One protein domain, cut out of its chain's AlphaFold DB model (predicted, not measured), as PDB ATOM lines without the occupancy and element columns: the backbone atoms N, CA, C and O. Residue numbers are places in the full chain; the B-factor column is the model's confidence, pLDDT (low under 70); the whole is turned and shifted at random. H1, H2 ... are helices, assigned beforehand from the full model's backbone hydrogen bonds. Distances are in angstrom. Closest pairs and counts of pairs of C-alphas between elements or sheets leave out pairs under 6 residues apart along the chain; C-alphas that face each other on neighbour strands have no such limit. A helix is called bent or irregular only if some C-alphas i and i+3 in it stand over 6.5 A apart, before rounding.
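AT A GLANCE: This is residues 481 to 530 of the 544 residues of the protein "Retrotran_gag_3 domain-containing protein" of Actinidia rufa (UniProt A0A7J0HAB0). A short helix, H1, and a wide loop, residues 494 to 507, make a small, loose head, from which the long helix H2 sticks out as a free arm with its residues 515 to 530. H2 passes the middle of H1 near its own first turns, at a steep angle, and its arm makes most of the length. The printed part has 50 residues with two named helices, H1 then H2, and no named strand; its class is all helix. It is loose, with a radius of gyration of the C-alphas of 13.8 A, and spans 44 by 20 by 16 A.

HOW THE PARTS SIT: H1, residues 481 to 493, and H2, residues 508 to 530, are close but not clearly touching, with 1 pair of C-alphas within 8 A. That closest pair is the C-alphas of Arg 488 and Leu 511, 7.7 A apart. The lines of the two helices stand at a steep tilt of 62 degrees, and they run the same way. Their centres are 18.5 A apart. Every O i to N i+4 pair is within hydrogen-bond range in H1, and 18 of 19 are in H2.

IN THESE COORDINATES: H1 begins at C-alpha 481, at (16.667, 16.215, -1.289), and is 18.5 A long from first to last C-alpha. H2 begins at C-alpha 508, at (18.152, 19.304, -15.116), and ends 34.4 A away at C-alpha 530, at (17.260, -14.235, -22.738). Neither helix is bent.

THE WHOLE: The C-alphas of Gly 503 and Lys 530 are the two farthest apart, at 44.1 A. The link from H1 to H2 is long, with 14 residues. Residues 492 to 498 also stand free. The printed part has no cut. The mean pLDDT of the printed part is 77.4; it is under 70 at residues 510, 514, 517 to 521 and 525 to 530.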
ATOM      1  N   GLU A 481      16.782  17.563  -0.713       82.19
ATOM      2  CA  GLU A 481      16.667  16.215  -1.289       82.19
ATOM      3  C   GLU A 481      15.213  15.707  -1.286       82.19
ATOM      4  O   GLU A 481      14.746  15.108  -2.261       82.19
ATOM      5  N   GLY A 482      14.471  15.963  -0.202       84.56
ATOM      6  CA  GLY A 482      13.068  15.574  -0.080       84.56
ATOM      7  C   GLY A 482      12.154  16.319  -1.054       84.56
ATOM      8  O   GLY A 482      11.260  15.715  -1.648       84.56
ATOM      9  N   PHE A 483      12.372  17.618  -1.255       84.06
ATOM     10  CA  PHE A 483      11.581  18.419  -2.183       84.06
ATOM     11  C   PHE A 483      11.884  18.045  -3.637       84.06
ATOM     12  O   PHE A 483      10.953  17.873  -4.423       84.06
ATOM     13  N   ASP A 484      13.147  17.786  -3.976       82.56
ATOM     14  CA  ASP A 484      13.527  17.305  -5.306       82.56
ATOM     15  C   ASP A 484      13.005  15.892  -5.585       82.56
ATOM     16  O   ASP A 484      12.638  15.569  -6.716       82.56
ATOM     17  N   PHE A 485      12.882  15.042  -4.561       85.88
ATOM     18  CA  PHE A 485      12.151  13.781  -4.689       85.88
ATOM     19  C   PHE A 485      10.676  14.015  -5.054       85.88
ATOM     20  O   PHE A 485      10.168  13.385  -5.982       85.88
ATOM     21  N   TYR A 486       9.983  14.942  -4.382       86.06
ATOM     22  CA  TYR A 486       8.588  15.260  -4.710       86.06
ATOM     23  C   TYR A 486       8.433  15.856  -6.110       86.06
ATOM     24  O   TYR A 486       7.527  15.440  -6.833       86.06
ATOM     25  N   LYS A 487       9.325  16.765  -6.526       85.25
ATOM     26  CA  LYS A 487       9.338  17.307  -7.894       85.25
ATOM     27  C   LYS A 487       9.500  16.194  -8.935       85.25
ATOM     28  O   LYS A 487       8.721  16.138  -9.885       85.25
ATOM     29  N   ARG A 488      10.431  15.254  -8.714       84.38
ATOM     30  CA  ARG A 488      10.626  14.075  -9.579       84.38
ATOM     31  C   ARG A 488       9.374  13.205  -9.670       84.38
ATOM     32  O   ARG A 488       8.968  12.825 -10.765       84.38
ATOM     33  N   GLN A 489       8.723  12.919  -8.541       87.75
ATOM     34  CA  GLN A 489       7.469  12.155  -8.530       87.75
ATOM     35  C   GLN A 489       6.348  12.882  -9.284       87.75
ATOM     36  O   GLN A 489       5.603  12.253 -10.040       87.75
ATOM     37  N   LEU A 490       6.242  14.203  -9.120       86.50
ATOM     38  CA  LEU A 490       5.240  15.010  -9.811       86.50
ATOM     39  C   LEU A 490       5.450  14.973 -11.331       86.50
ATOM     40  O   LEU A 490       4.497  14.709 -12.062       86.50
ATOM     41  N   HIS A 491       6.695  15.151 -11.783       83.31
ATOM     42  CA  HIS A 491       7.066  15.093 -13.198       83.31
ATOM     43  C   HIS A 491       6.760  13.717 -13.810       83.31
ATOM     44  O   HIS A 491       6.090  13.628 -14.837       83.31
ATOM     45  N   ARG A 492       7.152  12.627 -13.132       86.00
ATOM     46  CA  ARG A 492       6.909  11.251 -13.607       86.00
ATOM     47  C   ARG A 492       5.424  10.913 -13.732       86.00
ATOM     48  O   ARG A 492       5.022  10.237 -14.674       86.00
ATOM     49  N   HIS A 493       4.600  11.346 -12.780       89.88
ATOM     50  CA  HIS A 493       3.178  11.000 -12.768       89.88
ATOM     51  C   HIS A 493       2.300  11.964 -13.568       89.88
ATOM     52  O   HIS A 493       1.182  11.600 -13.947       89.88
ATOM     53  N   ARG A 494       2.760  13.196 -13.802       88.19
ATOM     54  CA  ARG A 494       2.008  14.254 -14.484       88.19
ATOM     55  C   ARG A 494       2.936  15.070 -15.399       88.19
ATOM     56  O   ARG A 494       3.105  16.260 -15.161       88.19
ATOM     57  N   PRO A 495       3.468  14.486 -16.485       84.19
ATOM     58  CA  PRO A 495       4.383  15.200 -17.385       84.19
ATOM     59  C   PRO A 495       3.725  16.404 -18.082       84.19
ATOM     60  O   PRO A 495       4.400  17.350 -18.457       84.19
ATOM     61  N   ASN A 496       2.393  16.399 -18.207       88.56
ATOM     62  CA  ASN A 496       1.629  17.484 -18.835       88.56
ATOM     63  C   ASN A 496       1.199  18.582 -17.851       88.56
ATOM     64  O   ASN A 496       0.431  19.469 -18.224       88.56
ATOM     65  N   LEU A 497       1.602  18.499 -16.579       85.44
ATOM     66  CA  LEU A 497       1.404  19.614 -15.666       85.44
ATOM     67  C   LEU A 497       2.363  20.710 -16.141       85.44
ATOM     68  O   LEU A 497       3.566  20.589 -15.949       85.44
ATOM     69  N   THR A 498       1.838  21.768 -16.762       82.44
ATOM     70  CA  THR A 498       2.564  23.008 -17.106       82.44
ATOM     71  C   THR A 498       2.954  23.789 -15.846       82.44
ATOM     72  O   THR A 498       2.743  24.994 -15.744       82.44
ATOM     73  N   ILE A 499       3.443  23.084 -14.829       82.19
ATOM     74  CA  ILE A 499       4.178  23.681 -13.736       82.19
ATOM     75  C   ILE A 499       5.577  23.875 -14.285       82.19
ATOM     76  O   ILE A 499       6.230  22.916 -14.688       82.19
ATOM     77  N   ASP A 500       5.995  25.127 -14.324       81.44
ATOM     78  CA  ASP A 500       7.362  25.489 -14.636       81.44
ATOM     79  C   ASP A 500       8.289  24.937 -13.539       81.44
ATOM     80  O   ASP A 500       8.463  25.531 -12.474       81.44
ATOM     81  N   LEU A 501       8.813  23.730 -13.764       78.06
ATOM     82  CA  LEU A 501       9.748  23.067 -12.855       78.06
ATOM     83  C   LEU A 501      11.129  23.739 -12.878       78.06
ATOM     84  O   LEU A 501      11.869  23.627 -11.898       78.06
ATOM     85  N   GLU A 502      11.443  24.463 -13.955       77.25
ATOM     86  CA  GLU A 502      12.668  25.249 -14.116       77.25
ATOM     87  C   GLU A 502      12.618  26.471 -13.187       77.25
ATOM     88  O   GLU A 502      13.535  26.697 -12.393       77.25
ATOM     89  N   GLY A 503      11.463  27.141 -13.121       82.00
ATOM     90  CA  GLY A 503      11.162  28.177 -12.127       82.00
ATOM     91  C   GLY A 503      11.169  27.690 -10.668       82.00
ATOM     92  O   GLY A 503      11.314  28.494  -9.748       82.00
ATOM     93  N   MET A 504      11.064  26.377 -10.426       79.38
ATOM     94  CA  MET A 504      11.177  25.772  -9.088       79.38
ATOM     95  C   MET A 504      12.607  25.325  -8.737       79.38
ATOM     96  O   MET A 504      12.807  24.709  -7.681       79.38
ATOM     97  N   GLY A 505      13.593  25.602  -9.598       77.31
ATOM     98  CA  GLY A 505      15.002  25.280  -9.367       77.31
ATOM     99  C   GLY A 505      15.276  23.778  -9.319       77.31
ATOM    100  O   GLY A 505      16.034  23.320  -8.469       77.31
ATOM    101  N   LEU A 506      14.586  22.978 -10.137       79.06
ATOM    102  CA  LEU A 506      14.952  21.574 -10.328       79.06
ATOM    103  C   LEU A 506      16.205  21.501 -11.214       79.06
ATOM    104  O   LEU A 506      16.190  21.997 -12.335       79.06
ATOM    105  N   ASP A 507      17.278  20.875 -10.730       76.44
ATOM    106  CA  ASP A 507      18.488  20.684 -11.534       76.44
ATOM    107  C   ASP A 507      18.224  19.679 -12.672       76.44
ATOM    108  O   ASP A 507      17.930  18.504 -12.434       76.44
ATOM    109  N   HIS A 508      18.334  20.135 -13.922       77.94
ATOM    110  CA  HIS A 508      18.152  19.304 -15.116       77.94
ATOM    111  C   HIS A 508      19.174  18.159 -15.217       77.94
ATOM    112  O   HIS A 508      18.886  17.129 -15.836       77.94
ATOM    113  N   ASN A 509      20.330  18.282 -14.557       79.31
ATOM    114  CA  ASN A 509      21.328  17.213 -14.517       79.31
ATOM    115  C   ASN A 509      20.797  15.967 -13.785       79.31
ATOM    116  O   ASN A 509      21.058  14.846 -14.214       79.31
ATOM    117  N   LEU A 510      19.974  16.149 -12.743       69.50
ATOM    118  CA  LEU A 510      19.398  15.042 -11.966       69.50
ATOM    119  C   LEU A 510      18.301  14.278 -12.717       69.50
ATOM    120  O   LEU A 510      18.099  13.092 -12.463       69.50
ATOM    121  N   LEU A 511      17.577  14.942 -13.623       71.00
ATOM    122  CA  LEU A 511      16.594  14.279 -14.487       71.00
ATOM    123  C   LEU A 511      17.285  13.359 -15.500       71.00
ATOM    124  O   LEU A 511      16.821  12.249 -15.743       71.00
ATOM    125  N   THR A 512      18.420  13.808 -16.034       77.25
ATOM    126  CA  THR A 512      19.150  13.090 -17.084       77.25
ATOM    127  C   THR A 512      19.808  11.809 -16.549       77.25
ATOM    128  O   THR A 512      19.737  10.770 -17.201       77.25
ATOM    129  N   GLU A 513      20.367  11.829 -15.329       73.38
ATOM    130  CA  GLU A 513      20.971  10.631 -14.712       73.38
ATOM    131  C   GLU A 513      19.959   9.498 -14.447       73.38
ATOM    132  O   GLU A 513      20.305   8.316 -14.532       73.38
ATOM    133  N   GLU A 514      18.702   9.819 -14.123       65.12
ATOM    134  CA  GLU A 514      17.687   8.795 -13.836       65.12
ATOM    135  C   GLU A 514      17.157   8.106 -15.099       65.12
ATOM    136  O   GLU A 514      16.876   6.901 -15.062       65.12
ATOM    137  N   ASP A 515      17.047   8.839 -16.207       71.62
ATOM    138  CA  ASP A 515      16.623   8.273 -17.489       71.62
ATOM    139  C   ASP A 515      17.688   7.308 -18.041       71.62
ATOM    140  O   ASP A 515      17.352   6.214 -18.508       71.62
ATOM    141  N   GLU A 516      18.977   7.625 -17.875       72.94
ATOM    142  CA  GLU A 516      20.078   6.724 -18.245       72.94
ATOM    143  C   GLU A 516      20.136   5.466 -17.360       72.94
ATOM    144  O   GLU A 516      20.319   4.348 -17.862       72.94
ATOM    145  N   ALA A 517      19.908   5.604 -16.048       69.06
ATOM    146  CA  ALA A 517      19.878   4.465 -15.127       69.06
ATOM    147  C   ALA A 517      18.716   3.494 -15.426       69.06
ATOM    148  O   ALA A 517      18.884   2.271 -15.354       69.06
ATOM    149  N   GLY A 518      17.547   4.019 -15.816       67.75
ATOM    150  CA  GLY A 518      16.382   3.210 -16.188       67.75
ATOM    151  C   GLY A 518      16.577   2.413 -17.484       67.75
ATOM    152  O   GLY A 518      16.091   1.279 -17.603       67.75
ATOM    153  N   GLU A 519      17.312   2.957 -18.457       69.06
ATOM    154  CA  GLU A 519      17.654   2.225 -19.680       69.06
ATOM    155  C   GLU A 519      18.671   1.106 -19.429       69.06
ATOM    156  O   GLU A 519      18.542   0.008 -19.991       69.06
ATOM    157  N   GLU A 520      19.647   1.324 -18.543       69.44
ATOM    158  CA  GLU A 520      20.625   0.291 -18.200       69.44
ATOM    159  C   GLU A 520      19.978  -0.889 -17.451       69.44
ATOM    160  O   GLU A 520      20.320  -2.055 -17.698       69.44
ATOM    161  N   GLU A 521      18.992  -0.618 -16.590       66.94
ATOM    162  CA  GLU A 521      18.229  -1.651 -15.885       66.94
ATOM    163  C   GLU A 521      17.356  -2.471 -16.848       66.94
ATOM    164  O   GLU A 521      17.418  -3.706 -16.835       66.94
ATOM    165  N   LYS A 522      16.650  -1.826 -17.789       72.12
ATOM    166  CA  LYS A 522      15.897  -2.534 -18.846       72.12
ATOM    167  C   LYS A 522      16.802  -3.382 -19.739       72.12
ATOM    168  O   LYS A 522      16.422  -4.485 -20.147       72.12
ATOM    169  N   LYS A 523      18.025  -2.920 -20.024       73.25
ATOM    170  CA  LYS A 523      19.016  -3.688 -20.796       73.25
ATOM    171  C   LYS A 523      19.515  -4.914 -20.024       73.25
ATOM    172  O   LYS A 523      19.717  -5.971 -20.631       73.25
ATOM    173  N   LYS A 524      19.670  -4.814 -18.699       71.25
ATOM    174  CA  LYS A 524      20.003  -5.952 -17.823       71.25
ATOM    175  C   LYS A 524      18.834  -6.936 -17.703       71.25
ATOM    176  O   LYS A 524      19.070  -8.140 -17.824       71.25
ATOM    177  N   GLU A 525      17.593  -6.460 -17.601       69.38
ATOM    178  CA  GLU A 525      16.396  -7.316 -17.552       69.38
ATOM    179  C   GLU A 525      16.148  -8.061 -18.880       69.38
ATOM    180  O   GLU A 525      15.825  -9.253 -18.904       69.38
ATOM    181  N   GLY A 526      16.394  -7.408 -20.018       68.94
ATOM    182  CA  GLY A 526      16.370  -8.067 -21.327       68.94
ATOM    183  C   GLY A 526      17.439  -9.160 -21.467       68.94
ATOM    184  O   GLY A 526      17.224 -10.164 -22.153       68.94
ATOM    185  N   ARG A 527      18.586  -9.005 -20.792       68.69
ATOM    186  CA  ARG A 527      19.673  -9.997 -20.785       68.69
ATOM    187  C   ARG A 527      19.352 -11.199 -19.901       68.69
ATOM    188  O   ARG A 527      19.630 -12.326 -20.307       68.69
ATOM    189  N   THR A 528      18.730 -10.991 -18.743       65.88
ATOM    190  CA  THR A 528      18.283 -12.093 -17.882       65.88
ATOM    191  C   THR A 528      17.133 -12.865 -18.524       65.88
ATOM    192  O   THR A 528      17.227 -14.086 -18.601       65.88
ATOM    193  N   ARG A 529      16.121 -12.218 -19.124       62.47
ATOM    194  CA  ARG A 529      15.045 -12.949 -19.835       62.47
ATOM    195  C   ARG A 529      15.559 -13.822 -20.989       62.47
ATOM    196  O   ARG A 529      15.042 -14.919 -21.190       62.47
ATOM    197  N   LYS A 530      16.615 -13.404 -21.699       66.00
ATOM    198  CA  LYS A 530      17.260 -14.235 -22.738       66.00
ATOM    199  C   LYS A 530      17.975 -15.471 -22.182       66.00
ATOM    200  O   LYS A 530      18.013 -16.482 -22.874       66.00
TER     201      LYS A 530